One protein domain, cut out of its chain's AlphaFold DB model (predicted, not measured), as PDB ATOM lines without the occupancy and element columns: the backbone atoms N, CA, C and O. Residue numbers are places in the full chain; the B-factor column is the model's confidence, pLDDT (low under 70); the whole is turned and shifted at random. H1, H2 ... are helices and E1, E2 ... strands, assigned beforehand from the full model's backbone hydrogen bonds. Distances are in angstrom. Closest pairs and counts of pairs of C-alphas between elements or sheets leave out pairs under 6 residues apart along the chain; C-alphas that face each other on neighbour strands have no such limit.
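Overview. This is residues 491 to 699 of the 708 residues of the protein "Peptidase M36" of Nitriliruptorales bacterium (UniProt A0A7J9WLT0). Little here is regular structure; the core is a sandwich of two antiparallel sheets, E1 E3 E8 E5 E6 and E7 E4 E10, a jelly roll, one long hairpin wound over both, and residues 647 to 689 loop out at one end. The printed part has 209 residues, 70 of them in ten named strands and two named helices, E1 H1 E2 to E6 H2 E7 to E10, mostly strand. It is compact, spanning 59 by 34 by 34 A, with a radius of gyration of the C-alphas of 17.5 A.

Arrangement. Look at E1, residues 495 to 498, antiparallel to E3, residues 538 to 542; N 497 and O 540, within hydrogen-bond range, are 2.9 A apart. H1, residues 503 to 506, is on their sheet, its height over the sheet 8.0 A.

Along the chain. Find C-alpha 495, where E1 begins, at (-33.258, -6.238, 16.795); E10, residues 694 to 698, ends at C-alpha 698, at (-27.232, 3.273, 6.006).

Size, cuts and confidence. The printed part has no cut; pLDDT is under 70 in residues 519 to 532, 655 to 660 and 665 to 686.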
ATOM      1  N   HIS A 491     -24.944  -6.836  14.941       97.19
ATOM      2  CA  HIS A 491     -23.658  -6.533  15.578       97.19
ATOM      3  C   HIS A 491     -23.604  -5.093  16.108       97.19
ATOM      4  O   HIS A 491     -22.833  -4.784  17.015       97.19
ATOM      5  N   ASN A 492     -24.490  -4.222  15.614       96.44
ATOM      6  CA  ASN A 492     -24.701  -2.869  16.127       96.44
ATOM      7  C   ASN A 492     -25.833  -2.768  17.162       96.44
ATOM      8  O   ASN A 492     -26.153  -1.666  17.609       96.44
ATOM      9  N   GLY A 493     -26.412  -3.897  17.581       96.81
ATOM     10  CA  GLY A 493     -27.478  -3.947  18.582       96.81
ATOM     11  C   GLY A 493     -28.888  -3.763  18.021       96.81
ATOM     12  O   GLY A 493     -29.833  -3.637  18.807       96.81
ATOM     13  N   ALA A 494     -29.050  -3.770  16.695       98.31
ATOM     14  CA  ALA A 494     -30.368  -3.817  16.082       98.31
ATOM     15  C   ALA A 494     -31.093  -5.119  16.458       98.31
ATOM     16  O   ALA A 494     -30.484  -6.158  16.726       98.31
ATOM     17  N   THR A 495     -32.421  -5.067  16.493       98.00
ATOM     18  CA  THR A 495     -33.258  -6.238  16.795       98.00
ATOM     19  C   THR A 495     -34.351  -6.389  15.757       98.00
ATOM     20  O   THR A 495     -34.779  -5.408  15.154       98.00
ATOM     21  N   VAL A 496     -34.818  -7.614  15.542       97.19
ATOM     22  CA  VAL A 496     -35.694  -7.934  14.415       97.19
ATOM     23  C   VAL A 496     -36.889  -8.782  14.840       97.19
ATOM     24  O   VAL A 496     -36.789  -9.663  15.695       97.19
ATOM     25  N   THR A 497     -38.048  -8.479  14.259       95.06
ATOM     26  CA  THR A 497     -39.334  -9.155  14.488       95.06
ATOM     27  C   THR A 497     -40.109  -9.248  13.177       95.06
ATOM     28  O   THR A 497     -39.850  -8.478  12.257       95.06
ATOM     29  N   GLY A 498     -41.076 -10.153  13.059       90.81
ATOM     30  CA  GLY A 498     -41.918 -10.240  11.868       90.81
ATOM     31  C   GLY A 498     -42.314 -11.668  11.538       90.81
ATOM     32  O   GLY A 498     -42.304 -12.539  12.407       90.81
ATOM     33  N   ASP A 499     -42.660 -11.883  10.274       88.31
ATOM     34  CA  ASP A 499     -43.121 -13.170   9.770       88.31
ATOM     35  C   ASP A 499     -41.957 -14.141   9.540       88.31
ATOM     36  O   ASP A 499     -40.884 -13.751   9.084       88.31
ATOM     37  N   GLY A 500     -42.199 -15.435   9.749       89.75
ATOM     38  CA  GLY A 500     -41.266 -16.498   9.373       89.75
ATOM     39  C   GLY A 500     -40.280 -16.907  10.469       89.75
ATOM     40  O   GLY A 500     -40.601 -16.898  11.659       89.75
ATOM     41  N   ILE A 501     -39.108 -17.361  10.036       92.62
ATOM     42  CA  ILE A 501     -38.038 -17.956  10.844       92.62
ATOM     43  C   ILE A 501     -36.695 -17.340  10.439       92.62
ATOM     44  O   ILE A 501     -36.602 -16.727   9.377       92.62
ATOM     45  N   ASN A 502     -35.659 -17.517  11.265       95.44
ATOM     46  CA  ASN A 502     -34.316 -16.980  10.999       95.44
ATOM     47  C   ASN A 502     -34.317 -15.456  10.776       95.44
ATOM     48  O   ASN A 502     -33.665 -14.952   9.873       95.44
ATOM     49  N   LEU A 503     -35.111 -14.714  11.556       96.19
ATOM     50  CA  LEU A 503     -35.266 -13.263  11.388       96.19
ATOM     51  C   LEU A 503     -33.934 -12.509  11.518       96.19
ATOM     52  O   LEU A 503     -33.707 -11.543  10.800       96.19
ATOM     53  N   ASP A 504     -33.068 -12.963  12.422       97.62
ATOM     54  CA  ASP A 504     -31.716 -12.443  12.650       97.62
ATOM     55  C   ASP A 504     -30.806 -12.587  11.427       97.62
ATOM     56  O   ASP A 504     -29.978 -11.720  11.186       97.62
ATOM     57  N   ARG A 505     -31.034 -13.615  10.605       97.25
ATOM     58  CA  ARG A 505     -30.317 -13.862   9.344       97.25
ATOM     59  C   ARG A 505     -30.684 -12.912   8.211       97.25
ATOM     60  O   ARG A 505     -30.290 -13.157   7.089       97.25
ATOM     61  N   LEU A 506     -31.536 -11.917   8.461       98.31
ATOM     62  CA  LEU A 506     -31.755 -10.818   7.521       98.31
ATOM     63  C   LEU A 506     -30.797  -9.650   7.796       98.31
ATOM     64  O   LEU A 506     -30.756  -8.724   7.000       98.31
ATOM     65  N   ILE A 507     -30.123  -9.633   8.947       98.50
ATOM     66  CA  ILE A 507     -29.349  -8.485   9.434       98.50
ATOM     67  C   ILE A 507     -28.008  -8.909  10.060       98.50
ATOM     68  O   ILE A 507     -27.530  -8.268  11.003       98.50
ATOM     69  N   ASP A 508     -27.439 -10.029   9.604       97.75
ATOM     70  CA  ASP A 508     -26.172 -10.593  10.092       97.75
ATOM     71  C   ASP A 508     -24.965 -10.250   9.199       97.75
ATOM     72  O   ASP A 508     -23.894 -10.830   9.360       97.75
ATOM     73  N   ASP A 509     -25.124  -9.261   8.313       97.50
ATOM     74  CA  ASP A 509     -24.094  -8.690   7.441       97.50
ATOM     75  C   ASP A 509     -23.527  -9.678   6.400       97.50
ATOM     76  O   ASP A 509     -22.414  -9.478   5.908       97.50
ATOM     77  N   THR A 510     -24.269 -10.730   6.029       95.56
ATOM     78  CA  THR A 510     -23.797 -11.751   5.076       95.56
ATOM     79  C   THR A 510     -24.895 -12.345   4.195       95.56
ATOM     80  O   THR A 510     -26.007 -12.623   4.615       95.56
ATOM     81  N   GLU A 511     -24.552 -12.641   2.943       94.69
ATOM     82  CA  GLU A 511     -25.380 -13.371   1.987       94.69
ATOM     83  C   GLU A 511     -25.342 -14.903   2.196       94.69
ATOM     84  O   GLU A 511     -25.978 -15.655   1.450       94.69
ATOM     85  N   ALA A 512     -24.568 -15.403   3.168       93.00
ATOM     86  CA  ALA A 512     -24.385 -16.839   3.415       93.00
ATOM     87  C   ALA A 512     -25.546 -17.494   4.187       93.00
ATOM     88  O   ALA A 512     -25.664 -18.724   4.228       93.00
ATOM     89  N   THR A 513     -26.401 -16.685   4.801       94.44
ATOM     90  CA  THR A 513     -27.543 -17.088   5.623       94.44
ATOM     91  C   THR A 513     -28.819 -16.480   5.042       94.44
ATOM     92  O   THR A 513     -28.772 -15.631   4.159       94.44
ATOM     93  N   ASN A 514     -29.990 -16.973   5.458       94.81
ATOM     94  CA  ASN A 514     -31.263 -16.445   4.973       94.81
ATOM     95  C   ASN A 514     -32.299 -16.349   6.088       94.81
ATOM     96  O   ASN A 514     -32.520 -17.321   6.825       94.81
ATOM     97  N   TRP A 515     -33.037 -15.243   6.085       96.44
ATOM     98  CA  TRP A 515     -34.405 -15.224   6.583       96.44
ATOM     99  C   TRP A 515     -35.324 -15.980   5.620       96.44
ATOM    100  O   TRP A 515     -35.175 -15.914   4.395       96.44
ATOM    101  N   ALA A 516     -36.317 -16.673   6.175       93.00
ATOM    102  CA  ALA A 516     -37.316 -17.372   5.386       93.00
ATOM    103  C   ALA A 516     -38.714 -17.216   5.981       93.00
ATOM    104  O   ALA A 516     -38.928 -17.365   7.184       93.00
ATOM    105  N   SER A 517     -39.704 -17.033   5.112       90.12
ATOM    106  CA  SER A 517     -41.112 -17.187   5.462       90.12
ATOM    107  C   SER A 517     -41.698 -18.384   4.714       90.12
ATOM    108  O   SER A 517     -41.773 -18.386   3.482       90.12
ATOM    109  N   LEU A 518     -42.103 -19.412   5.468       83.44
ATOM    110  CA  LEU A 518     -42.548 -20.722   4.977       83.44
ATOM    111  C   LEU A 518     -43.974 -21.030   5.464       83.44
ATOM    112  O   LEU A 518     -44.362 -20.617   6.555       83.44
ATOM    113  N   THR A 519     -44.760 -21.791   4.697       68.56
ATOM    114  CA  THR A 519     -46.170 -22.078   5.033       68.56
ATOM    115  C   THR A 519     -46.398 -23.162   6.083       68.56
ATOM    116  O   THR A 519     -47.487 -23.228   6.648       68.56
ATOM    117  N   SER A 520     -45.408 -24.000   6.404       50.19
ATOM    118  CA  SER A 520     -45.624 -25.185   7.248       50.19
ATOM    119  C   SER A 520     -45.548 -24.951   8.763       50.19
ATOM    120  O   SER A 520     -45.890 -25.862   9.515       50.19
ATOM    121  N   THR A 521     -45.104 -23.782   9.243       42.72
ATOM    122  CA  THR A 521     -44.809 -23.570  10.680       42.72
ATOM    123  C   THR A 521     -45.597 -22.466  11.377       42.72
ATOM    124  O   THR A 521     -45.429 -22.320  12.583       42.72
ATOM    125  N   GLY A 522     -46.502 -21.758  10.689       43.25
ATOM    126  CA  GLY A 522     -47.548 -20.951  11.327       43.25
ATOM    127  C   GLY A 522     -47.099 -20.135  12.548       43.25
ATOM    128  O   GLY A 522     -47.592 -20.362  13.649       43.25
ATOM    129  N   THR A 523     -46.216 -19.157  12.363       37.31
ATOM    130  CA  THR A 523     -46.056 -18.034  13.306       37.31
ATOM    131  C   THR A 523     -46.739 -16.790  12.746       37.31
ATOM    132  O   THR A 523     -46.171 -15.709  12.672       37.31
ATOM    133  N   ALA A 524     -48.002 -16.962  12.350       41.84
ATOM    134  CA  ALA A 524     -48.927 -15.873  12.076       41.84
ATOM    135  C   ALA A 524     -49.463 -15.338  13.412       41.84
ATOM    136  O   ALA A 524     -50.402 -15.885  13.993       41.84
ATOM    137  N   THR A 525     -48.872 -14.266  13.935       36.12
ATOM    138  CA  THR A 525     -49.542 -13.452  14.959       36.12
ATOM    139  C   THR A 525     -50.340 -12.348  14.277       36.12
ATOM    140  O   THR A 525     -49.814 -11.295  13.953       36.12
ATOM    141  N   ALA A 526     -51.623 -12.651  14.055       32.53
ATOM    142  CA  ALA A 526     -52.763 -11.762  13.836       32.53
ATOM    143  C   ALA A 526     -52.479 -10.367  13.236       32.53
ATOM    144  O   ALA A 526     -52.230  -9.409  13.967       32.53
ATOM    145  N   GLY A 527     -52.725 -10.211  11.928       38.19
ATOM    146  CA  GLY A 527     -53.279  -8.944  11.447       38.19
ATOM    147  C   GLY A 527     -53.019  -8.518  10.010       38.19
ATOM    148  O   GLY A 527     -53.794  -7.686   9.544       38.19
ATOM    149  N   GLN A 528     -52.003  -9.011   9.294       40.78
ATOM    150  CA  GLN A 528     -51.679  -8.508   7.946       40.78
ATOM    151  C   GLN A 528     -51.088  -9.600   7.042       40.78
ATOM    152  O   GLN A 528     -50.057 -10.161   7.376       40.78
ATOM    153  N   GLY A 529     -51.735  -9.869   5.898       41.69
ATOM    154  CA  GLY A 529     -51.122 -10.598   4.773       41.69
ATOM    155  C   GLY A 529     -51.412 -12.099   4.627       41.69
ATOM    156  O   GLY A 529     -50.651 -12.787   3.959       41.69
ATOM    157  N   GLU A 530     -52.486 -12.647   5.207       42.97
ATOM    158  CA  GLU A 530     -52.848 -14.056   4.964       42.97
ATOM    159  C   GLU A 530     -53.493 -14.244   3.575       42.97
ATOM    160  O   GLU A 530     -54.704 -14.090   3.403       42.97
ATOM    161  N   GLY A 531     -52.678 -14.590   2.577       48.31
ATOM    162  CA  GLY A 531     -53.118 -15.112   1.281       48.31
ATOM    163  C   GLY A 531     -52.333 -16.367   0.882       48.31
ATOM    164  O   GLY A 531     -51.311 -16.684   1.481       48.31
ATOM    165  N   GLU A 532     -52.768 -17.075  -0.167       56.25
ATOM    166  CA  GLU A 532     -52.033 -18.206  -0.780       56.25
ATOM    167  C   GLU A 532     -50.647 -17.820  -1.362       56.25
ATOM    168  O   GLU A 532     -50.008 -18.643  -2.015       56.25
ATOM    169  N   GLN A 533     -50.193 -16.575  -1.181       70.12
ATOM    170  CA  GLN A 533     -49.031 -15.970  -1.833       70.12
ATOM    171  C   GLN A 533     -48.120 -15.249  -0.818       70.12
ATOM    172  O   GLN A 533     -48.390 -15.238   0.385       70.12
ATOM    173  N   VAL A 534     -46.998 -14.701  -1.291       84.25
ATOM    174  CA  VAL A 534     -45.978 -14.043  -0.451       84.25
ATOM    175  C   VAL A 534     -46.214 -12.551  -0.195       84.25
ATOM    176  O   VAL A 534     -45.580 -12.004   0.707       84.25
ATOM    177  N   ASP A 535     -47.107 -11.906  -0.952       87.88
ATOM    178  CA  ASP A 535     -47.390 -10.469  -0.838       87.88
ATOM    179  C   ASP A 535     -47.807 -10.073   0.587       87.88
ATOM    180  O   ASP A 535     -48.627 -10.727   1.236       87.88
ATOM    181  N   GLY A 536     -47.224  -8.985   1.085       86.06
ATOM    182  CA  GLY A 536     -47.510  -8.419   2.398       86.06
ATOM    183  C   GLY A 536     -46.717  -9.019   3.560       86.06
ATOM    184  O   GLY A 536     -46.731  -8.418   4.636       86.06
ATOM    185  N   ARG A 537     -45.996 -10.133   3.363       88.31
ATOM    186  CA  ARG A 537     -45.080 -10.681   4.382       88.31
ATOM    187  C   ARG A 537     -44.017  -9.659   4.736       88.31
ATOM    188  O   ARG A 537     -43.505  -8.972   3.853       88.31
ATOM    189  N   GLN A 538     -43.681  -9.543   6.011       92.06
ATOM    190  CA  GLN A 538     -42.866  -8.426   6.466       92.06
ATOM    191  C   GLN A 538     -41.945  -8.764   7.635       92.06
ATOM    192  O   GLN A 538     -42.284  -9.531   8.537       92.06
ATOM    193  N   VAL A 539     -40.789  -8.104   7.634       95.00
ATOM    194  CA  VAL A 539     -39.797  -8.130   8.708       95.00
ATOM    195  C   VAL A 539     -39.505  -6.697   9.128       95.00
ATOM    196  O   VAL A 539     -39.279  -5.826   8.291       95.00
ATOM    197  N   THR A 540     -39.561  -6.441  10.431       97.12
ATOM    198  CA  THR A 540     -39.333  -5.139  11.060       97.12
ATOM    199  C   THR A 540     -38.052  -5.181  11.876       97.12
ATOM    200  O   THR A 540     -37.947  -5.949  12.833       97.12
ATOM    201  N   VAL A 541     -37.118  -4.305  11.526       98.44
ATOM    202  CA  VAL A 541     -35.855  -4.076  12.218       98.44
ATOM    203  C   VAL A 541     -35.985  -2.812  13.060       98.44
ATOM    204  O   VAL A 541     -36.279  -1.737  12.538       98.44
ATOM    205  N   LYS A 542     -35.759  -2.931  14.366       98.06
ATOM    206  CA  LYS A 542     -35.515  -1.799  15.257       98.06
ATOM    207  C   LYS A 542     -34.030  -1.452  15.189       98.06
ATOM    208  O   LYS A 542     -33.206  -2.240  15.648       98.06
ATOM    209  N   LEU A 543     -33.724  -0.277  14.645       98.00
ATOM    210  CA  LEU A 543     -32.363   0.232  14.431       98.00
ATOM    211  C   LEU A 543     -31.702   0.680  15.745       98.00
ATOM    212  O   LEU A 543     -30.491   0.595  15.910       98.00
ATOM    213  N   GLY A 544     -32.508   1.162  16.692       95.06
ATOM    214  CA  GLY A 544     -32.047   1.702  17.966       95.06
ATOM    215  C   GLY A 544     -33.175   2.393  18.727       95.06
ATOM    216  O   GLY A 544     -34.343   2.316  18.338       95.06
ATOM    217  N   ASP A 545     -32.831   3.040  19.839       94.12
ATOM    218  CA  ASP A 545     -33.777   3.858  20.616       94.12
ATOM    219  C   ASP A 545     -33.867   5.306  20.104       94.12
ATOM    220  O   ASP A 545     -34.896   5.952  20.286       94.12
ATOM    221  N   GLU A 546     -32.816   5.793  19.440       94.94
ATOM    222  CA  GLU A 546     -32.764   7.120  18.820       94.94
ATOM    223  C   GLU A 546     -33.003   7.010  17.306       94.94
ATOM    224  O   GLU A 546     -32.566   6.028  16.693       94.94
ATOM    225  N   PRO A 547     -33.692   7.985  16.687       95.75
ATOM    226  CA  PRO A 547     -33.901   7.983  15.248       95.75
ATOM    227  C   PRO A 547     -32.585   8.222  14.495       95.75
ATOM    228  O   PRO A 547     -31.734   9.001  14.925       95.75
ATOM    229  N   VAL A 548     -32.444   7.571  13.340       96.25
ATOM    230  CA  VAL A 548     -31.341   7.773  12.390       96.25
ATOM    231  C   VAL A 548     -31.883   8.156  11.015       96.25
ATOM    232  O   VAL A 548     -32.972   7.723  10.634       96.25
ATOM    233  N   ASP A 549     -31.125   8.953  10.263       95.94
ATOM    234  CA  ASP A 549     -31.471   9.366   8.899       95.94
ATOM    235  C   ASP A 549     -31.273   8.216   7.907       95.94
ATOM    236  O   ASP A 549     -30.184   8.016   7.394       95.94
ATOM    237  N   VAL A 550     -32.316   7.460   7.581       97.56
ATOM    238  CA  VAL A 550     -32.216   6.382   6.589       97.56
ATOM    239  C   VAL A 550     -32.134   6.978   5.183       97.56
ATOM    240  O   VAL A 550     -33.111   7.568   4.718       97.56
ATOM    241  N   VAL A 551     -30.992   6.818   4.503       96.25
ATOM    242  CA  VAL A 551     -30.734   7.405   3.167       96.25
ATOM    243  C   VAL A 551     -30.521   6.377   2.057       96.25
ATOM    244  O   VAL A 551     -30.761   6.678   0.889       96.25
ATOM    245  N   GLU A 552     -30.126   5.156   2.404       96.12
ATOM    246  CA  GLU A 552     -29.925   4.051   1.466       96.12
ATOM    247  C   GLU A 552     -30.206   2.728   2.176       96.12
ATOM    248  O   GLU A 552     -29.955   2.591   3.379       96.12
ATOM    249  N   VAL A 553     -30.700   1.749   1.422       98.00
ATOM    250  CA  VAL A 553     -30.713   0.354   1.860       98.00
ATOM    251  C   VAL A 553     -29.994  -0.525   0.850       98.00
ATOM    252  O   VAL A 553     -29.991  -0.233  -0.347       98.00
ATOM    253  N   GLN A 554     -29.447  -1.639   1.318       98.00
ATOM    254  CA  GLN A 554     -29.039  -2.734   0.449       98.00
ATOM    255  C   GLN A 554     -29.836  -3.981   0.793       98.00
ATOM    256  O   GLN A 554     -30.111  -4.236   1.962       98.00
ATOM    257  N   VAL A 555     -30.247  -4.731  -0.225       98.50
ATOM    258  CA  VAL A 555     -31.036  -5.956  -0.053       98.50
ATOM    259  C   VAL A 555     -30.428  -7.064  -0.895       98.50
ATOM    260  O   VAL A 555     -30.047  -6.820  -2.042       98.50
ATOM    261  N   SER A 556     -30.351  -8.271  -0.339       97.62
ATOM    262  CA  SER A 556     -29.941  -9.478  -1.062       97.62
ATOM    263  C   SER A 556     -31.062 -10.513  -1.098       97.62
ATOM    264  O   SER A 556     -31.736 -10.770  -0.097       97.62
ATOM    265  N   ALA A 557     -31.235 -11.135  -2.262       97.06
ATOM    266  CA  ALA A 557     -32.122 -12.271  -2.483       97.06
ATOM    267  C   ALA A 557     -31.339 -13.584  -2.649       97.06
ATOM    268  O   ALA A 557     -31.906 -14.577  -3.117       97.06
ATOM    269  N   ALA A 558     -30.044 -13.585  -2.311       94.88
ATOM    270  CA  ALA A 558     -29.173 -14.736  -2.461       94.88
ATOM    271  C   ALA A 558     -29.740 -15.935  -1.700       94.88
ATOM    272  O   ALA A 558     -30.336 -15.812  -0.630       94.88
ATOM    273  N   LEU A 559     -29.567 -17.114  -2.282       92.69
ATOM    274  CA  LEU A 559     -30.009 -18.369  -1.696       92.69
ATOM    275  C   LEU A 559     -28.800 -19.180  -1.246       92.69
ATOM    276  O   LEU A 559     -27.688 -19.014  -1.755       92.69
ATOM    277  N   ARG A 560     -29.041 -20.104  -0.324       90.62
ATOM    278  CA  ARG A 560     -28.013 -20.937   0.296       90.62
ATOM    279  C   ARG A 560     -28.263 -22.440   0.090       90.62
ATOM    280  O   ARG A 560     -29.397 -22.859  -0.181       90.62
ATOM    281  N   PRO A 561     -27.227 -23.287   0.237       87.75
ATOM    282  CA  PRO A 561     -27.384 -24.738   0.236       87.75
ATOM    283  C   PRO A 561     -28.195 -25.230   1.440       87.75
ATOM    284  O   PRO A 561     -28.537 -24.474   2.352       87.75
ATOM    285  N   ALA A 562     -28.492 -26.530   1.451       87.56
ATOM    286  CA  ALA A 562     -29.060 -27.188   2.621       87.56
ATOM    287  C   ALA A 562     -28.082 -27.101   3.808       87.56
ATOM    288  O   ALA A 562     -26.918 -27.480   3.683       87.56
ATOM    289  N   ILE A 563     -28.560 -26.635   4.965       87.12
ATOM    290  CA  ILE A 563     -27.764 -26.535   6.196       87.12
ATOM    291  C   ILE A 563     -28.400 -27.421   7.263       87.12
ATOM    292  O   ILE A 563     -29.534 -27.209   7.693       87.12
ATOM    293  N   SER A 564     -27.657 -28.433   7.710       89.44
ATOM    294  CA  SER A 564     -28.137 -29.340   8.753       89.44
ATOM    295  C   SER A 564     -28.351 -28.590  10.071       89.44
ATOM    296  O   SER A 564     -27.455 -27.903  10.553       89.44
ATOM    297  N   GLY A 565     -29.537 -28.739  10.663       89.25
ATOM    298  CA  GLY A 565     -29.899 -28.087  11.925       89.25
ATOM    299  C   GLY A 565     -30.425 -26.656  11.788       89.25
ATOM    300  O   GLY A 565     -30.941 -26.129  12.772       89.25
ATOM    301  N   ASP A 566     -30.362 -26.051  10.598       91.38
ATOM    302  CA  ASP A 566     -31.015 -24.768  10.335       91.38
ATOM    303  C   ASP A 566     -32.552 -24.930  10.330       91.38
ATOM    304  O   ASP A 566     -33.058 -25.937   9.819       91.38
ATOM    305  N   PRO A 567     -33.328 -23.973  10.873       90.19
ATOM    306  CA  PRO A 567     -34.791 -24.004  10.804       90.19
ATOM    307  C   PRO A 567     -35.373 -24.150   9.382       90.19
ATOM    308  O   PRO A 567     -36.431 -24.758   9.227       90.19
ATOM    309  N   ASP A 568     -34.673 -23.674   8.346       88.62
ATOM    310  CA  ASP A 568     -34.947 -23.897   6.916       88.62
ATOM    311  C   ASP A 568     -33.951 -24.918   6.308       88.62
ATOM    312  O   ASP A 568     -33.293 -24.674   5.301       88.62
ATOM    313  N   SER A 569     -33.768 -26.075   6.947       86.31
ATOM    314  CA  SER A 569     -32.678 -27.032   6.640       86.31
ATOM    315  C   SER A 569     -32.562 -27.576   5.202       86.31
ATOM    316  O   SER A 569     -31.527 -28.152   4.861       86.31
ATOM    317  N   GLY A 570     -33.595 -27.448   4.365       83.19
ATOM    318  CA  GLY A 570     -33.630 -28.017   3.015       83.19
ATOM    319  C   GLY A 570     -32.844 -27.218   1.970       83.19
ATOM    320  O   GLY A 570     -32.394 -26.099   2.213       83.19
ATOM    321  N   GLY A 571     -32.705 -27.800   0.774       83.69
ATOM    322  CA  GLY A 571     -32.300 -27.045  -0.411       83.69
ATOM    323  C   GLY A 571     -33.389 -26.050  -0.814       83.69
ATOM    324  O   GLY A 571     -34.578 -26.303  -0.614       83.69
ATOM    325  N   GLN A 572     -32.985 -24.914  -1.375       85.94
ATOM    326  CA  GLN A 572     -33.889 -23.803  -1.646       85.94
ATOM    327  C   GLN A 572     -34.208 -23.695  -3.139       85.94
ATOM    328  O   GLN A 572     -33.320 -23.734  -3.988       85.94
ATOM    329  N   SER A 573     -35.490 -23.533  -3.474       85.44
ATOM    330  CA  SER A 573     -35.898 -23.261  -4.854       85.44
ATOM    331  C   SER A 573     -35.534 -21.831  -5.248       85.44
ATOM    332  O   SER A 573     -35.875 -20.888  -4.530       85.44
ATOM    333  N   ARG A 574     -34.944 -21.655  -6.434       88.12
ATOM    334  CA  ARG A 574     -34.646 -20.337  -7.034       88.12
ATOM    335  C   ARG A 574     -35.873 -19.443  -7.152       88.12
ATOM    336  O   ARG A 574     -35.779 -18.232  -7.000       88.12
ATOM    337  N   PHE A 575     -37.041 -20.051  -7.329       88.06
ATOM    338  CA  PHE A 575     -38.311 -19.339  -7.441       88.06
ATOM    339  C   PHE A 575     -38.821 -18.767  -6.110       88.06
ATOM    340  O   PHE A 575     -39.757 -17.972  -6.102       88.06
ATOM    341  N   SER A 576     -38.214 -19.162  -4.987       89.25
ATOM    342  CA  SER A 576     -38.536 -18.632  -3.656       89.25
ATOM    343  C   SER A 576     -37.698 -17.416  -3.254       89.25
ATOM    344  O   SER A 576     -37.967 -16.821  -2.213       89.25
ATOM    345  N   ALA A 577     -36.696 -17.031  -4.046       94.06
ATOM    346  CA  ALA A 577     -35.926 -15.821  -3.784       94.06
ATOM    347  C   ALA A 577     -36.818 -14.575  -3.888       94.06
ATOM    348  O   ALA A 577     -37.742 -14.525  -4.709       94.06
ATOM    349  N   LEU A 578     -36.546 -13.568  -3.058       97.25
ATOM    350  CA  LEU A 578     -37.188 -12.259  -3.145       97.25
ATOM    351  C   LEU A 578     -37.032 -11.678  -4.561       97.25
ATOM    352  O   LEU A 578     -35.979 -11.803  -5.189       97.25
ATOM    353  N   ARG A 579     -38.090 -11.045  -5.075       95.88
ATOM    354  CA  ARG A 579     -38.072 -10.371  -6.379       95.88
ATOM    355  C   ARG A 579     -38.323  -8.881  -6.266       95.88
ATOM    356  O   ARG A 579     -37.583  -8.102  -6.858       95.88
ATOM    357  N   SER A 580     -39.357  -8.496  -5.523       97.44
ATOM    358  CA  SER A 580     -39.748  -7.101  -5.346       97.44
ATOM    359  C   SER A 580     -40.261  -6.861  -3.922       97.44
ATOM    360  O   SER A 580     -40.783  -7.766  -3.257       97.44
ATOM    361  N   PHE A 581     -40.083  -5.640  -3.424       98.38
ATOM    362  CA  PHE A 581     -40.373  -5.278  -2.039       98.38
ATOM    363  C   PHE A 581     -40.648  -3.779  -1.879       98.38
ATOM    364  O   PHE A 581     -40.333  -2.953  -2.736       98.38
ATOM    365  N   ASP A 582     -41.224  -3.426  -0.737       98.44
ATOM    366  CA  ASP A 582     -41.268  -2.063  -0.224       98.44
ATOM    367  C   ASP A 582     -40.379  -1.953   1.019       98.44
ATOM    368  O   ASP A 582     -40.305  -2.885   1.824       98.44
ATOM    369  N   ILE A 583     -39.786  -0.779   1.223       98.62
ATOM    370  CA  ILE A 583     -39.203  -0.385   2.505       98.62
ATOM    371  C   ILE A 583     -40.099   0.664   3.137       98.62
ATOM    372  O   ILE A 583     -40.433   1.685   2.523       98.62
ATOM    373  N   LEU A 584     -40.482   0.413   4.381       98.31
ATOM    374  CA  LEU A 584     -41.247   1.332   5.199       98.31
ATOM    375  C   LEU A 584     -40.430   1.759   6.415       98.31
ATOM    376  O   LEU A 584     -39.631   0.986   6.927       98.31
ATOM    377  N   ALA A 585     -40.665   2.969   6.900       98.12
ATOM    378  CA  ALA A 585     -39.987   3.519   8.065       98.12
ATOM    379  C   ALA A 585     -40.987   4.063   9.086       98.12
ATOM    380  O   ALA A 585     -42.049   4.571   8.711       98.12
ATOM    381  N   CYS A 586     -40.629   3.959  10.364       97.62
ATOM    382  CA  CYS A 586     -41.389   4.484  11.490       97.62
ATOM    383  C   CYS A 586     -40.444   5.085  12.541       97.62
ATOM    384  O   CYS A 586     -39.336   4.591  12.770       97.62
ATOM    385  N   ASP A 587     -40.893   6.157  13.189       96.88
ATOM    386  CA  ASP A 587     -40.188   6.809  14.288       96.88
ATOM    387  C   ASP A 587     -41.033   6.764  15.570       96.88
ATOM    388  O   ASP A 587     -41.974   7.548  15.738       96.88
ATOM    389  N   ALA A 588     -40.665   5.863  16.484       94.94
ATOM    390  CA  ALA A 588     -41.311   5.683  17.776       94.94
ATOM    391  C   ALA A 588     -41.086   6.870  18.734       94.94
ATOM    392  O   ALA A 588     -41.793   6.995  19.735       94.94
ATOM    393  N   THR A 589     -40.126   7.757  18.447       92.81
ATOM    394  CA  THR A 589     -39.836   8.941  19.274       92.81
ATOM    395  C   THR A 589     -40.678  10.159  18.898       92.81
ATOM    396  O   THR A 589     -40.889  11.041  19.733       92.81
ATOM    397  N   SER A 590     -41.259  10.174  17.693       88.81
ATOM    398  CA  SER A 590     -42.131  11.252  17.198       88.81
ATOM    399  C   SER A 590     -43.384  11.497  18.054       88.81
ATOM    400  O   SER A 590     -44.028  12.544  17.943       88.81
ATOM    401  N   GLY A 591     -43.765  10.522  18.890       80.44
ATOM    402  CA  GLY A 591     -44.998  10.532  19.678       80.44
ATOM    403  C   GLY A 591     -46.265  10.254  18.862       80.44
ATOM    404  O   GLY A 591     -47.366  10.404  19.393       80.44
ATOM    405  N   LEU A 592     -46.126   9.873  17.585       80.94
ATOM    406  CA  LEU A 592     -47.243   9.588  16.679       80.94
ATOM    407  C   LEU A 592     -47.677   8.113  16.695       80.94
ATOM    408  O   LEU A 592     -48.867   7.841  16.546       80.94
ATOM    409  N   ASP A 593     -46.743   7.181  16.877       89.88
ATOM    410  CA  ASP A 593     -46.963   5.728  16.886       89.88
ATOM    411  C   ASP A 593     -45.827   5.057  17.682       89.88
ATOM    412  O   ASP A 593     -44.771   5.659  17.861       89.88
ATOM    413  N   ASP A 594     -46.029   3.834  18.176       88.62
ATOM    414  CA  ASP A 594     -45.000   3.061  18.892       88.62
ATOM    415  C   ASP A 594     -44.266   2.051  17.989       88.62
ATOM    416  O   ASP A 594     -43.471   1.241  18.463       88.62
ATOM    417  N   CYS A 595     -44.542   2.100  16.684       91.31
ATOM    418  CA  CYS A 595     -44.016   1.241  15.632       91.31
ATOM    419  C   CYS A 595     -44.330  -0.254  15.802       91.31
ATOM    420  O   CYS A 595     -43.740  -1.082  15.099       91.31
ATOM    421  N   THR A 596     -45.288  -0.609  16.670       85.06
ATOM    422  CA  THR A 596     -45.740  -1.998  16.864       85.06
ATOM    423  C   THR A 596     -46.779  -2.429  15.830       85.06
ATOM    424  O   THR A 596     -46.862  -3.605  15.477       85.06
ATOM    425  N   GLY A 597     -47.570  -1.480  15.324       80.69
ATOM    426  CA  GLY A 597     -48.581  -1.701  14.292       80.69
ATOM    427  C   GLY A 597     -48.099  -1.314  12.893       80.69
ATOM    428  O   GLY A 597     -46.906  -1.281  12.602       80.69
ATOM    429  N   SER A 598     -49.046  -1.008  12.005       82.19
ATOM    430  CA  SER A 598     -48.749  -0.527  10.641       82.19
ATOM    431  C   SER A 598     -49.171   0.920  10.399       82.19
ATOM    432  O   SER A 598     -48.917   1.448   9.324       82.19
ATOM    433  N   ALA A 599     -49.816   1.571  11.374       84.06
ATOM    434  CA  ALA A 599     -50.297   2.945  11.234       84.06
ATOM    435  C   ALA A 599     -49.147   3.969  11.203       84.06
ATOM    436  O   ALA A 599     -49.218   4.925  10.435       84.06
ATOM    437  N   GLY A 600     -48.081   3.738  11.978       87.81
ATOM    438  CA  GLY A 600     -46.888   4.591  12.018       87.81
ATOM    439  C   GLY A 600     -45.913   4.439  10.848       87.81
ATOM    440  O   GLY A 600     -44.974   5.223  10.742       87.81
ATOM    441  N   TYR A 601     -46.110   3.455   9.967       94.44
ATOM    442  CA  TYR A 601     -45.168   3.164   8.888       94.44
ATOM    443  C   TYR A 601     -45.502   3.932   7.613       94.44
ATOM    444  O   TYR A 601     -46.609   3.839   7.079       94.44
ATOM    445  N   ARG A 602     -44.501   4.629   7.067       95.62
ATOM    446  CA  ARG A 602     -44.562   5.245   5.735       95.62
ATOM    447  C   ARG A 602     -43.634   4.529   4.769       95.62
ATOM    448  O   ARG A 602     -42.492   4.253   5.114       95.62
ATOM    449  N   THR A 603     -44.098   4.260   3.554       97.94
ATOM    450  CA  THR A 603     -43.239   3.734   2.487       97.94
ATOM    451  C   THR A 603     -42.213   4.792   2.081       97.94
ATOM    452  O   THR A 603     -42.586   5.908   1.718       97.94
ATOM    453  N   ILE A 604     -40.934   4.436   2.158       98.38
ATOM    454  CA  ILE A 604     -39.789   5.275   1.775       98.38
ATOM    455  C   ILE A 604     -39.094   4.764   0.512       98.38
ATOM    456  O   ILE A 604     -38.385   5.524  -0.140       98.38
ATOM    457  N   LEU A 605     -39.354   3.513   0.132       98.56
ATOM    458  CA  LEU A 605     -38.996   2.936  -1.158       98.56
ATOM    459  C   LEU A 605     -40.070   1.933  -1.568       98.56
ATOM    460  O   LEU A 605     -40.516   1.123  -0.760       98.56
ATOM    461  N   ARG A 606     -40.434   1.974  -2.844       98.38
ATOM    462  CA  ARG A 606     -41.089   0.874  -3.546       98.38
ATOM    463  C   ARG A 606     -40.139   0.424  -4.641       98.38
ATOM    464  O   ARG A 606     -39.832   1.227  -5.520       98.38
ATOM    465  N   SER A 607     -39.648  -0.809  -4.561       98.38
ATOM    466  CA  SER A 607     -38.723  -1.338  -5.560       98.38
ATOM    467  C   SER A 607     -39.409  -1.457  -6.925       98.38
ATOM    468  O   SER A 607     -40.642  -1.523  -7.015       98.38
ATOM    469  N   ALA A 608     -38.606  -1.551  -7.988       97.62
ATOM    470  CA  ALA A 608     -39.092  -2.049  -9.270       97.62
ATOM    471  C   ALA A 608     -39.652  -3.480  -9.117       97.62
ATOM    472  O   ALA A 608     -39.308  -4.191  -8.165       97.62
ATOM    473  N   ASP A 609     -40.526  -3.893 -10.037       95.25
ATOM    474  CA  ASP A 609     -41.160  -5.223 -10.019       95.25
ATOM    475  C   ASP A 609     -40.156  -6.358 -10.312       95.25
ATOM    476  O   ASP A 609     -40.420  -7.524 -10.031       95.25
ATOM    477  N   ASP A 610     -38.987  -6.006 -10.836       95.06
ATOM    478  CA  ASP A 610     -37.846  -6.850 -11.174       95.06
ATOM    479  C   ASP A 610     -36.571  -6.411 -10.433       95.06
ATOM    480  O   ASP A 610     -35.468  -6.542 -10.958       95.06
ATOM    481  N   ALA A 611     -36.702  -5.907  -9.197       97.38
ATOM    482  CA  ALA A 611     -35.555  -5.483  -8.382       97.38
ATOM    483  C   ALA A 611     -34.456  -6.561  -8.280       97.38
ATOM    484  O   ALA A 611     -33.272  -6.228  -8.229       97.38
ATOM    485  N   PHE A 612     -34.856  -7.836  -8.332       97.06
ATOM    486  CA  PHE A 612     -33.994  -8.969  -8.668       97.06
ATOM    487  C   PHE A 612     -34.473  -9.597  -9.993       97.06
ATOM    488  O   PHE A 612     -35.511 -10.275 -10.001       97.06
ATOM    489  N   PRO A 613     -33.766  -9.374 -11.117       93.62
ATOM    490  CA  PRO A 613     -34.301  -9.547 -12.469       93.62
ATOM    491  C   PRO A 613     -34.149 -10.980 -13.004       93.62
ATOM    492  O   PRO A 613     -33.630 -11.190 -14.097       93.62
ATOM    493  N   GLY A 614     -34.621 -11.979 -12.253       89.62
ATOM    494  CA  GLY A 614     -34.683 -13.355 -12.747       89.62
ATOM    495  C   GLY A 614     -35.608 -13.464 -13.964       89.62
ATOM    496  O   GLY A 614     -36.730 -12.942 -13.938       89.62
ATOM    497  N   ILE A 615     -35.137 -14.139 -15.012       85.50
ATOM    498  CA  ILE A 615     -35.856 -14.376 -16.274       85.50
ATOM    499  C   ILE A 615     -35.838 -15.866 -16.637       85.50
ATOM    500  O   ILE A 615     -35.198 -16.676 -15.961       85.50
ATOM    501  N   ARG A 616     -36.536 -16.251 -17.713       82.94
ATOM    502  CA  ARG A 616     -36.373 -17.588 -18.294       82.94
ATOM    503  C   ARG A 616     -34.895 -17.888 -18.633       82.94
ATOM    504  O   ARG A 616     -34.190 -16.988 -19.073       82.94
ATOM    505  N   PRO A 617     -34.438 -19.144 -18.482       86.38
ATOM    506  CA  PRO A 617     -35.230 -20.308 -18.081       86.38
ATOM    507  C   PRO A 617     -35.440 -20.419 -16.560       86.38
ATOM    508  O   PRO A 617     -36.294 -21.189 -16.124       86.38
ATOM    509  N   ARG A 618     -34.690 -19.670 -15.744       88.81
ATOM    510  CA  ARG A 618     -34.798 -19.611 -14.275       88.81
ATOM    511  C   ARG A 618     -33.960 -18.441 -13.730       88.81
ATOM    512  O   ARG A 618     -32.967 -18.095 -14.364       88.81
ATOM    513  N   PRO A 619     -34.238 -17.938 -12.512       90.12
ATOM    514  CA  PRO A 619     -33.341 -16.999 -11.834       90.12
ATOM    515  C   PRO A 619     -31.948 -17.603 -11.601       90.12
ATOM    516  O   PRO A 619     -31.824 -18.704 -11.049       90.12
ATOM    517  N   VAL A 620     -30.892 -16.887 -11.973       92.00
ATOM    518  CA  VAL A 620     -29.495 -17.313 -11.791       92.00
ATOM    519  C   VAL A 620     -28.830 -16.571 -10.626       92.00
ATOM    520  O   VAL A 620     -29.339 -15.553 -10.168       92.00
ATOM    521  N   ALA A 621     -27.707 -17.079 -10.103       93.12
ATOM    522  CA  ALA A 621     -27.016 -16.457  -8.967       93.12
ATOM    523  C   ALA A 621     -26.751 -14.942  -9.129       93.12
ATOM    524  O   ALA A 621     -27.054 -14.204  -8.189       93.12
ATOM    525  N   PRO A 622     -26.247 -14.429 -10.279       93.69
ATOM    526  CA  PRO A 622     -26.020 -12.989 -10.445       93.69
ATOM    527  C   PRO A 622     -27.288 -12.134 -10.334       93.69
ATOM    528  O   PRO A 622     -27.210 -10.957  -9.973       93.69
ATOM    529  N   ASP A 623     -28.467 -12.703 -10.588       93.75
ATOM    530  CA  ASP A 623     -29.724 -11.959 -10.491       93.75
ATOM    531  C   ASP A 623     -30.083 -11.658  -9.029       93.75
ATOM    532  O   ASP A 623     -30.799 -10.693  -8.771       93.75
ATOM    533  N   LEU A 624     -29.564 -12.453  -8.085       95.00
ATOM    534  CA  LEU A 624     -30.014 -12.520  -6.693       95.00
ATOM    535  C   LEU A 624     -29.054 -11.876  -5.677       95.00
ATOM    536  O   LEU A 624     -29.418 -11.755  -4.510       95.00
ATOM    537  N   THR A 625     -27.856 -11.463  -6.097       93.25
ATOM    538  CA  THR A 625     -26.848 -10.865  -5.196       93.25
ATOM    539  C   THR A 625     -27.279  -9.510  -4.627       93.25
ATOM    540  O   THR A 625     -28.199  -8.870  -5.140       93.25
ATOM    541  N   LEU A 626     -26.579  -9.057  -3.583       95.38
ATOM    542  CA  LEU A 626     -26.773  -7.783  -2.894       95.38
ATOM    543  C   LEU A 626     -26.859  -6.601  -3.875       95.38
ATOM    544  O   LEU A 626     -26.030  -6.442  -4.777       95.38
ATOM    545  N   ARG A 627     -27.871  -5.752  -3.697       95.69
ATOM    546  CA  ARG A 627     -28.129  -4.565  -4.528       95.69
ATOM    547  C   ARG A 627     -28.423  -3.360  -3.650       95.69
ATOM    548  O   ARG A 627     -29.085  -3.498  -2.625       95.69
ATOM    549  N   ALA A 628     -27.966  -2.187  -4.081       95.56
ATOM    550  CA  ALA A 628     -28.240  -0.919  -3.417       95.56
ATOM    551  C   ALA A 628     -29.486  -0.238  -3.984       95.56
ATOM    552  O   ALA A 628     -29.715  -0.233  -5.195       95.56
ATOM    553  N   PHE A 629     -30.273   0.360  -3.093       96.38
ATOM    554  CA  PHE A 629     -31.495   1.073  -3.425       96.38
ATOM    555  C   PHE A 629     -31.536   2.410  -2.685       96.38
ATOM    556  O   PHE A 629     -31.509   2.468  -1.451       96.38
ATOM    557  N   GLU A 630     -31.643   3.497  -3.449       94.56
ATOM    558  CA  GLU A 630     -31.898   4.822  -2.888       94.56
ATOM    559  C   GLU A 630     -33.315   4.875  -2.306       94.56
ATOM    560  O   GLU A 630     -34.278   4.401  -2.916       94.56
ATOM    561  N   VAL A 631     -33.456   5.481  -1.128       97.00
ATOM    562  CA  VAL A 631     -34.755   5.683  -0.478       97.00
ATOM    563  C   VAL A 631     -35.050   7.171  -0.331       97.00
ATOM    564  O   VAL A 631     -34.170   8.017  -0.459       97.00
ATOM    565  N   ILE A 632     -36.298   7.514  -0.016       97.69
ATOM    566  CA  ILE A 632     -36.637   8.865   0.441       97.69
ATOM    567  C   ILE A 632     -35.997   9.070   1.826       97.69
ATOM    568  O   ILE A 632     -36.424   8.378   2.759       97.69
ATOM    569  N   PRO A 633     -35.055  10.024   2.003       97.12
ATOM    570  CA  PRO A 633     -34.394  10.256   3.285       97.12
ATOM    571  C   PRO A 633     -35.389  10.428   4.431       97.12
ATOM    572  O   PRO A 633     -36.365  11.183   4.318       97.12
ATOM    573  N   THR A 634     -35.195   9.668   5.507       96.81
ATOM    574  CA  THR A 634     -36.197   9.521   6.565       96.81
ATOM    575  C   THR A 634     -35.570   9.239   7.920       96.81
ATOM    576  O   THR A 634     -35.000   8.172   8.102       96.81
ATOM    577  N   GLU A 635     -35.792  10.125   8.893       96.75
ATOM    578  CA  GLU A 635     -35.553   9.809  10.305       96.75
ATOM    579  C   GLU A 635     -36.436   8.633  10.746       96.75
ATOM    580  O   GLU A 635     -37.664   8.664  10.587       96.75
ATOM    581  N   ALA A 636     -35.810   7.578  11.269       97.81
ATOM    582  CA  ALA A 636     -36.492   6.360  11.679       97.81
ATOM    583  C   ALA A 636     -35.800   5.680  12.862       97.81
ATOM    584  O   ALA A 636     -34.578   5.623  12.940       97.81
ATOM    585  N   THR A 637     -36.604   5.079  13.735       97.94
ATOM    586  CA  THR A 637     -36.129   4.093  14.730       97.94
ATOM    587  C   THR A 637     -36.356   2.665  14.247       97.94
ATOM    588  O   THR A 637     -35.714   1.736  14.732       97.94
ATOM    589  N   HIS A 638     -37.282   2.479  13.301       98.31
ATOM    590  CA  HIS A 638     -37.643   1.187  12.739       98.31
ATOM    591  C   HIS A 638     -37.700   1.255  11.219       98.31
ATOM    592  O   HIS A 638     -38.283   2.181  10.647       98.31
ATOM    593  N   VAL A 639     -37.170   0.219  10.580       98.44
ATOM    594  CA  VAL A 639     -37.303  -0.035   9.147       98.44
ATOM    595  C   VAL A 639     -37.988  -1.378   8.952       98.44
ATOM    596  O   VAL A 639     -37.760  -2.325   9.697       98.44
ATOM    597  N   ARG A 640     -38.865  -1.464   7.957       97.69
ATOM    598  CA  ARG A 640     -39.619  -2.667   7.631       97.69
ATOM    599  C   ARG A 640     -39.464  -3.005   6.159       97.69
ATOM    600  O   ARG A 640     -39.851  -2.205   5.310       97.69
ATOM    601  N   LEU A 641     -38.972  -4.206   5.880       98.12
ATOM    602  CA  LEU A 641     -39.044  -4.818   4.559       98.12
ATOM    603  C   LEU A 641     -40.399  -5.504   4.436       98.12
ATOM    604  O   LEU A 641     -40.736  -6.367   5.248       98.12
ATOM    605  N   ARG A 642     -41.185  -5.109   3.435       95.75
ATOM    606  CA  ARG A 642     -42.447  -5.759   3.077       95.75
ATOM    607  C   ARG A 642     -42.318  -6.368   1.692       95.75
ATOM    608  O   ARG A 642     -42.093  -5.658   0.717       95.75
ATOM    609  N   VAL A 643     -42.488  -7.677   1.615       95.56
ATOM    610  CA  VAL A 643     -42.458  -8.442   0.374       95.56
ATOM    611  C   VAL A 643     -43.649  -8.054  -0.489       95.56
ATOM    612  O   VAL A 643     -44.769  -7.937   0.007       95.56
ATOM    613  N   ARG A 644     -43.387  -7.871  -1.782       93.19
ATOM    614  CA  ARG A 644     -44.416  -7.765  -2.815       93.19
ATOM    615  C   ARG A 644     -44.466  -9.065  -3.610       93.19
ATOM    616  O   ARG A 644     -45.501  -9.717  -3.645       93.19
ATOM    617  N   ASP A 645     -43.317  -9.492  -4.135       91.25
ATOM    618  CA  ASP A 645     -43.205 -10.695  -4.956       91.25
ATOM    619  C   ASP A 645     -41.942 -11.506  -4.662       91.25
ATOM    620  O   ASP A 645     -40.893 -10.968  -4.288       91.25
ATOM    621  N   ASN A 646     -42.027 -12.810  -4.923       91.50
ATOM    622  CA  ASN A 646     -40.862 -13.660  -5.145       91.50
ATOM    623  C   ASN A 646     -40.669 -13.910  -6.649       91.50
ATOM    624  O   ASN A 646     -41.460 -13.458  -7.485       91.50
ATOM    625  N   GLN A 647     -39.612 -14.637  -7.004       90.19
ATOM    626  CA  GLN A 647     -39.306 -14.932  -8.406       90.19
ATOM    627  C   GLN A 647     -40.416 -15.717  -9.127       90.19
ATOM    628  O   GLN A 647     -40.492 -15.660 -10.347       90.19
ATOM    629  N   CYS A 648     -41.297 -16.405  -8.396       84.94
ATOM    630  CA  CYS A 648     -42.447 -17.109  -8.956       84.94
ATOM    631  C   CYS A 648     -43.685 -16.219  -9.152       84.94
ATOM    632  O   CYS A 648     -44.333 -16.312 -10.183       84.94
ATOM    633  N   THR A 649     -44.055 -15.380  -8.175       83.62
ATOM    634  CA  THR A 649     -45.315 -14.609  -8.217       83.62
ATOM    635  C   THR A 649     -45.227 -13.342  -9.062       83.62
ATOM    636  O   THR A 649     -46.245 -12.915  -9.597       83.62
ATOM    637  N   GLY A 650     -44.033 -12.753  -9.187       83.94
ATOM    638  CA  GLY A 650     -43.816 -11.512  -9.941       83.94
ATOM    639  C   GLY A 650     -43.023 -11.683 -11.237       83.94
ATOM    640  O   GLY A 650     -42.695 -10.686 -11.880       83.94
ATOM    641  N   GLY A 651     -42.648 -12.912 -11.602       82.69
ATOM    642  CA  GLY A 651     -41.883 -13.162 -12.820       82.69
ATOM    643  C   GLY A 651     -42.771 -13.097 -14.070       82.69
ATOM    644  O   GLY A 651     -43.855 -13.677 -14.075       82.69
ATOM    645  N   PRO A 652     -42.338 -12.411 -15.145       78.19
ATOM    646  CA  PRO A 652     -43.171 -12.178 -16.328       78.19
ATOM    647  C   PRO A 652     -43.519 -13.463 -17.091       78.19
ATOM    648  O   PRO A 652     -44.557 -13.520 -17.747       78.19
ATOM    649  N   ASP A 653     -42.668 -14.485 -16.981       74.81
ATOM    650  CA  ASP A 653     -42.793 -15.756 -17.701       74.81
ATOM    651  C   ASP A 653     -43.517 -16.848 -16.886       74.81
ATOM    652  O   ASP A 653     -43.740 -17.944 -17.397       74.81
ATOM    653  N   TYR A 654     -43.887 -16.566 -15.629       72.56
ATOM    654  CA  TYR A 654     -44.487 -17.531 -14.696       72.56
ATOM    655  C   TYR A 654     -45.920 -17.088 -14.373       72.56
ATOM    656  O   TYR A 654     -46.187 -16.414 -13.381       72.56
ATOM    657  N   THR A 655     -46.862 -17.387 -15.267       58.53
ATOM    658  CA  THR A 655     -48.157 -16.684 -15.318       58.53
ATOM    659  C   THR A 655     -49.242 -17.293 -14.431       58.53
ATOM    660  O   THR A 655     -50.356 -16.768 -14.367       58.53
ATOM    661  N   GLY A 656     -48.952 -18.390 -13.725       54.72
ATOM    662  CA  GLY A 656     -49.927 -19.069 -12.864       54.72
ATOM    663  C   GLY A 656     -51.096 -19.696 -13.635       54.72
ATOM    664  O   GLY A 656     -52.088 -20.091 -13.018       54.72
ATOM    665  N   GLU A 657     -51.016 -19.773 -14.970       54.25
ATOM    666  CA  GLU A 657     -52.032 -20.406 -15.809       54.25
ATOM    667  C   GLU A 657     -52.031 -21.931 -15.623       54.25
ATOM    668  O   GLU A 657     -51.009 -22.557 -15.338       54.25
ATOM    669  N   ALA A 658     -53.205 -22.546 -15.792       53.72
ATOM    670  CA  ALA A 658     -53.323 -23.994 -15.870       53.72
ATOM    671  C   ALA A 658     -52.698 -24.459 -17.191       53.72
ATOM    672  O   ALA A 658     -53.368 -24.450 -18.221       53.72
ATOM    673  N   ASN A 659     -51.435 -24.878 -17.120       57.22
ATOM    674  CA  ASN A 659     -50.675 -25.521 -18.186       57.22
ATOM    675  C   ASN A 659     -50.220 -24.572 -19.325       57.22
ATOM    676  O   ASN A 659     -50.928 -24.434 -20.324       57.22
ATOM    677  N   PRO A 660     -49.023 -23.950 -19.233       61.88
ATOM    678  CA  PRO A 660     -48.458 -23.150 -20.329       61.88
ATOM    679  C   PRO A 660     -48.103 -23.984 -21.579       61.88
ATOM    680  O   PRO A 660     -47.730 -23.425 -22.613       61.88
ATOM    681  N   VAL A 661     -48.225 -25.315 -21.505       71.31
ATOM    682  CA  VAL A 661     -47.929 -26.275 -22.573       71.31
ATOM    683  C   VAL A 661     -49.107 -27.217 -22.839       71.31
ATOM    684  O   VAL A 661     -50.051 -27.296 -22.066       71.31
ATOM    685  N   ASN A 662     -49.077 -27.963 -23.939       79.81
ATOM    686  CA  ASN A 662     -50.069 -28.995 -24.253       79.81
ATOM    687  C   ASN A 662     -49.644 -30.396 -23.771       79.81
ATOM    688  O   ASN A 662     -50.215 -31.389 -24.217       79.81
ATOM    689  N   ASP A 663     -48.676 -30.502 -22.850       78.94
ATOM    690  CA  ASP A 663     -48.225 -31.792 -22.321       78.94
ATOM    691  C   ASP A 663     -49.053 -32.213 -21.084       78.94
ATOM    692  O   ASP A 663     -48.896 -31.630 -20.006       78.94
ATOM    693  N   PRO A 664     -49.934 -33.232 -21.175       72.25
ATOM    694  CA  PRO A 664     -50.695 -33.722 -20.030       72.25
ATOM    695  C   PRO A 664     -49.811 -34.313 -18.923       72.25
ATOM    696  O   PRO A 664     -50.252 -34.340 -17.772       72.25
ATOM    697  N   VAL A 665     -48.581 -34.757 -19.231       68.69
ATOM    698  CA  VAL A 665     -47.617 -35.266 -18.236       68.69
ATOM    699  C   VAL A 665     -47.139 -34.146 -17.302       68.69
ATOM    700  O   VAL A 665     -46.786 -34.423 -16.158       68.69
ATOM    701  N   PHE A 666     -47.191 -32.886 -17.749       69.62
ATOM    702  CA  PHE A 666     -46.649 -31.721 -17.040       69.62
ATOM    703  C   PHE A 666     -47.688 -30.613 -16.820       69.62
ATOM    704  O   PHE A 666     -47.350 -29.441 -16.693       69.62
ATOM    705  N   SER A 667     -48.963 -30.994 -16.717       59.50
ATOM    706  CA  SER A 667     -50.126 -30.094 -16.699       59.50
ATOM    707  C   SER A 667     -50.333 -29.250 -15.429       59.50
ATOM    708  O   SER A 667     -51.423 -28.715 -15.207       59.50
ATOM    709  N   ASN A 668     -49.308 -29.115 -14.585       61.19
ATOM    710  CA  ASN A 668     -49.419 -28.403 -13.318       61.19
ATOM    711  C   ASN A 668     -49.378 -26.877 -13.513       61.19
ATOM    712  O   ASN A 668     -48.565 -26.387 -14.297       61.19
ATOM    713  N   PRO A 669     -50.220 -26.113 -12.791       61.41
ATOM    714  CA  PRO A 669     -50.163 -24.661 -12.821       61.41
ATOM    715  C   PRO A 669     -48.853 -24.152 -12.217       61.41
ATOM    716  O   PRO A 669     -48.401 -24.636 -11.169       61.41
ATOM    717  N   ASP A 670     -48.279 -23.143 -12.870       65.19
ATOM    718  CA  ASP A 670     -47.026 -22.513 -12.467       65.19
ATOM    719  C   ASP A 670     -47.061 -22.132 -10.982       65.19
ATOM    720  O   ASP A 670     -48.051 -21.600 -10.471       65.19
ATOM    721  N   CYS A 671     -45.966 -22.404 -10.269       68.88
ATOM    722  CA  CYS A 671     -45.737 -21.949  -8.896       68.88
ATOM    723  C   CYS A 671     -46.671 -22.509  -7.805       68.88
ATOM    724  O   CYS A 671     -46.429 -22.229  -6.627       68.88
ATOM    725  N   ALA A 672     -47.703 -23.287  -8.152       61.72
ATOM    726  CA  ALA A 672     -48.749 -23.755  -7.237       61.72
ATOM    727  C   ALA A 672     -48.737 -25.264  -6.955       61.72
ATOM    728  O   ALA A 672     -49.469 -25.705  -6.068       61.72
ATOM    729  N   SER A 673     -47.927 -26.050  -7.670       55.97
ATOM    730  CA  SER A 673     -47.934 -27.508  -7.542       55.97
ATOM    731  C   SER A 673     -47.387 -27.985  -6.192       55.97
ATOM    732  O   SER A 673     -46.239 -27.712  -5.841       55.97
ATOM    733  N   GLU A 674     -48.196 -28.764  -5.478       52.03
ATOM    734  CA  GLU A 674     -47.791 -29.579  -4.320       52.03
ATOM    735  C   GLU A 674     -47.405 -31.014  -4.730       52.03
ATOM    736  O   GLU A 674     -47.044 -31.835  -3.885       52.03
ATOM    737  N   GLU A 675     -47.515 -31.352  -6.021       44.91
ATOM    738  CA  GLU A 675     -47.299 -32.715  -6.496       44.91
ATOM    739  C   GLU A 675     -45.816 -33.093  -6.492       44.91
ATOM    740  O   GLU A 675     -44.998 -32.619  -7.279       44.91
ATOM    741  N   LEU A 676     -45.504 -34.029  -5.598       45.19
ATOM    742  CA  LEU A 676     -44.291 -34.826  -5.617       45.19
ATOM    743  C   LEU A 676     -44.266 -35.642  -6.912       45.19
ATOM    744  O   LEU A 676     -44.978 -36.639  -7.041       45.19
ATOM    745  N   THR A 677     -43.420 -35.253  -7.858       43.56
ATOM    746  CA  THR A 677     -43.019 -36.195  -8.905       43.56
ATOM    747  C   THR A 677     -42.013 -37.183  -8.300       43.56
ATOM    748  O   THR A 677     -41.263 -36.797  -7.400       43.56
ATOM    749  N   PRO A 678     -41.985 -38.456  -8.737       37.62
ATOM    750  CA  PRO A 678     -41.145 -39.489  -8.125       37.62
ATOM    751  C   PRO A 678     -39.647 -39.147  -8.030       37.62
ATOM    752  O   PRO A 678     -38.996 -39.660  -7.127       37.62
ATOM    753  N   ASP A 679     -39.135 -38.255  -8.894       39.38
ATOM    754  CA  ASP A 679     -37.699 -37.947  -9.010       39.38
ATOM    755  C   ASP A 679     -37.336 -36.443  -8.924       39.38
ATOM    756  O   ASP A 679     -36.154 -36.105  -8.866       39.38
ATOM    757  N   ARG A 680     -38.302 -35.510  -8.860       46.53
ATOM    758  CA  ARG A 680     -38.040 -34.093  -8.532       46.53
ATOM    759  C   ARG A 680     -38.957 -33.642  -7.407       46.53
ATOM    760  O   ARG A 680     -40.136 -33.343  -7.598       46.53
ATOM    761  N   ALA A 681     -38.383 -33.591  -6.214       39.88
ATOM    762  CA  ALA A 681     -39.043 -33.084  -5.029       39.88
ATOM    763  C   ALA A 681     -39.104 -31.548  -5.098       39.88
ATOM    764  O   ALA A 681     -38.237 -30.862  -4.561       39.88
ATOM    765  N   VAL A 682     -40.130 -30.983  -5.745       46.78
ATOM    766  CA  VAL A 682     -40.547 -29.611  -5.418       46.78
ATOM    767  C   VAL A 682     -41.267 -29.708  -4.076       46.78
ATOM    768  O   VAL A 682     -42.484 -29.842  -3.996       46.78
ATOM    769  N   LEU A 683     -40.485 -29.769  -2.996       47.12
ATOM    770  CA  LEU A 683     -41.019 -29.729  -1.644       47.12
ATOM    771  C   LEU A 683     -41.568 -28.318  -1.419       47.12
ATOM    772  O   LEU A 683     -40.814 -27.375  -1.190       47.12
ATOM    773  N   ASN A 684     -42.894 -28.214  -1.476       58.53
ATOM    774  CA  ASN A 684     -43.717 -27.030  -1.236       58.53
ATOM    775  C   ASN A 684     -43.738 -25.999  -2.389       58.53
ATOM    776  O   ASN A 684     -42.692 -25.625  -2.924       58.53
ATOM    777  N   PRO A 685     -44.925 -25.475  -2.746       64.62
ATOM    778  CA  PRO A 685     -45.100 -24.597  -3.896       64.62
ATOM    779  C   PRO A 685     -44.322 -23.283  -3.704       64.62
ATOM    780  O   PRO A 685     -44.518 -22.599  -2.689       64.62
ATOM    781  N   PRO A 686     -43.452 -22.883  -4.653       69.06
ATOM    782  CA  PRO A 686     -42.639 -21.680  -4.508       69.06
ATOM    783  C   PRO A 686     -43.458 -20.404  -4.310       69.06
ATOM    784  O   PRO A 686     -43.001 -19.523  -3.593       69.06
ATOM    785  N   ARG A 687     -44.696 -20.309  -4.834       76.88
ATOM    786  CA  ARG A 687     -45.570 -19.127  -4.638       76.88
ATOM    787  C   ARG A 687     -45.848 -18.782  -3.176       76.88
ATOM    788  O   ARG A 687     -46.313 -17.687  -2.891       76.88
ATOM    789  N   GLN A 688     -45.613 -19.723  -2.264       80.31
ATOM    790  CA  GLN A 688     -45.885 -19.579  -0.840       80.31
ATOM    791  C   GLN A 688     -44.627 -19.372   0.013       80.31
ATOM    792  O   GLN A 688     -44.715 -19.364   1.243       80.31
ATOM    793  N   GLN A 689     -43.452 -19.253  -0.597       85.50
ATOM    794  CA  GLN A 689     -42.184 -19.154   0.116       85.50
ATOM    795  C   GLN A 689     -41.421 -17.930  -0.352       85.50
ATOM    796  O   GLN A 689     -41.295 -17.704  -1.551       85.50
ATOM    797  N   VAL A 690     -40.875 -17.169   0.585       92.06
ATOM    798  CA  VAL A 690     -39.961 -16.075   0.262       92.06
ATOM    799  C   VAL A 690     -38.744 -16.146   1.166       92.06
ATOM    800  O   VAL A 690     -38.870 -16.459   2.354       92.06
ATOM    801  N   ARG A 691     -37.581 -15.893   0.573       94.88
ATOM    802  CA  ARG A 691     -36.279 -15.852   1.233       94.88
ATOM    803  C   ARG A 691     -35.531 -14.595   0.817       94.88
ATOM    804  O   ARG A 691     -35.610 -14.186  -0.342       94.88
ATOM    805  N   ALA A 692     -34.820 -14.013   1.769       97.62
ATOM    806  CA  ALA A 692     -33.876 -12.929   1.549       97.62
ATOM    807  C   ALA A 692     -32.672 -13.153   2.464       97.62
ATOM    808  O   ALA A 692     -32.833 -13.673   3.573       97.62
ATOM    809  N   ALA A 693     -31.492 -12.793   1.973       96.62
ATOM    810  CA  ALA A 693     -30.248 -13.014   2.691       96.62
ATOM    811  C   ALA A 693     -29.878 -11.832   3.578       96.62
ATOM    812  O   ALA A 693     -29.351 -12.035   4.652       96.62
ATOM    813  N   GLU A 694     -30.182 -10.602   3.160       96.88
ATOM    814  CA  GLU A 694     -29.666  -9.433   3.870       96.88
ATOM    815  C   GLU A 694     -30.529  -8.183   3.639       96.88
ATOM    816  O   GLU A 694     -31.080  -7.992   2.547       96.88
ATOM    817  N   LEU A 695     -30.613  -7.326   4.660       98.56
ATOM    818  CA  LEU A 695     -31.151  -5.969   4.661       98.56
ATOM    819  C   LEU A 695     -30.189  -5.055   5.431       98.56
ATOM    820  O   LEU A 695     -30.240  -4.948   6.656       98.56
ATOM    821  N   GLN A 696     -29.391  -4.300   4.686       98.25
ATOM    822  CA  GLN A 696     -28.491  -3.291   5.238       98.25
ATOM    823  C   GLN A 696     -29.152  -1.921   5.156       98.25
ATOM    824  O   GLN A 696     -29.826  -1.598   4.175       98.25
ATOM    825  N   VAL A 697     -28.959  -1.104   6.184       98.19
ATOM    826  CA  VAL A 697     -29.531   0.240   6.286       98.19
ATOM    827  C   VAL A 697     -28.411   1.213   6.618       98.19
ATOM    828  O   VAL A 697     -27.663   1.001   7.571       98.19
ATOM    829  N   PHE A 698     -28.304   2.294   5.848       96.25
ATOM    830  CA  PHE A 698     -27.232   3.273   6.006       96.25
ATOM    831  C   PHE A 698     -27.774   4.655   6.364       96.25
ATOM    832  O   PHE A 698     -28.747   5.136   5.775       96.25
ATOM    833  N   SER A 699     -27.090   5.293   7.319       93.75
ATOM    834  CA  SER A 699     -27.310   6.678   7.752       93.75
ATOM    835  C   SER A 699     -26.610   7.713   6.867       93.75
ATOM    836  O   SER A 699     -26.864   8.914   6.966       93.75
TER     837      SER A 699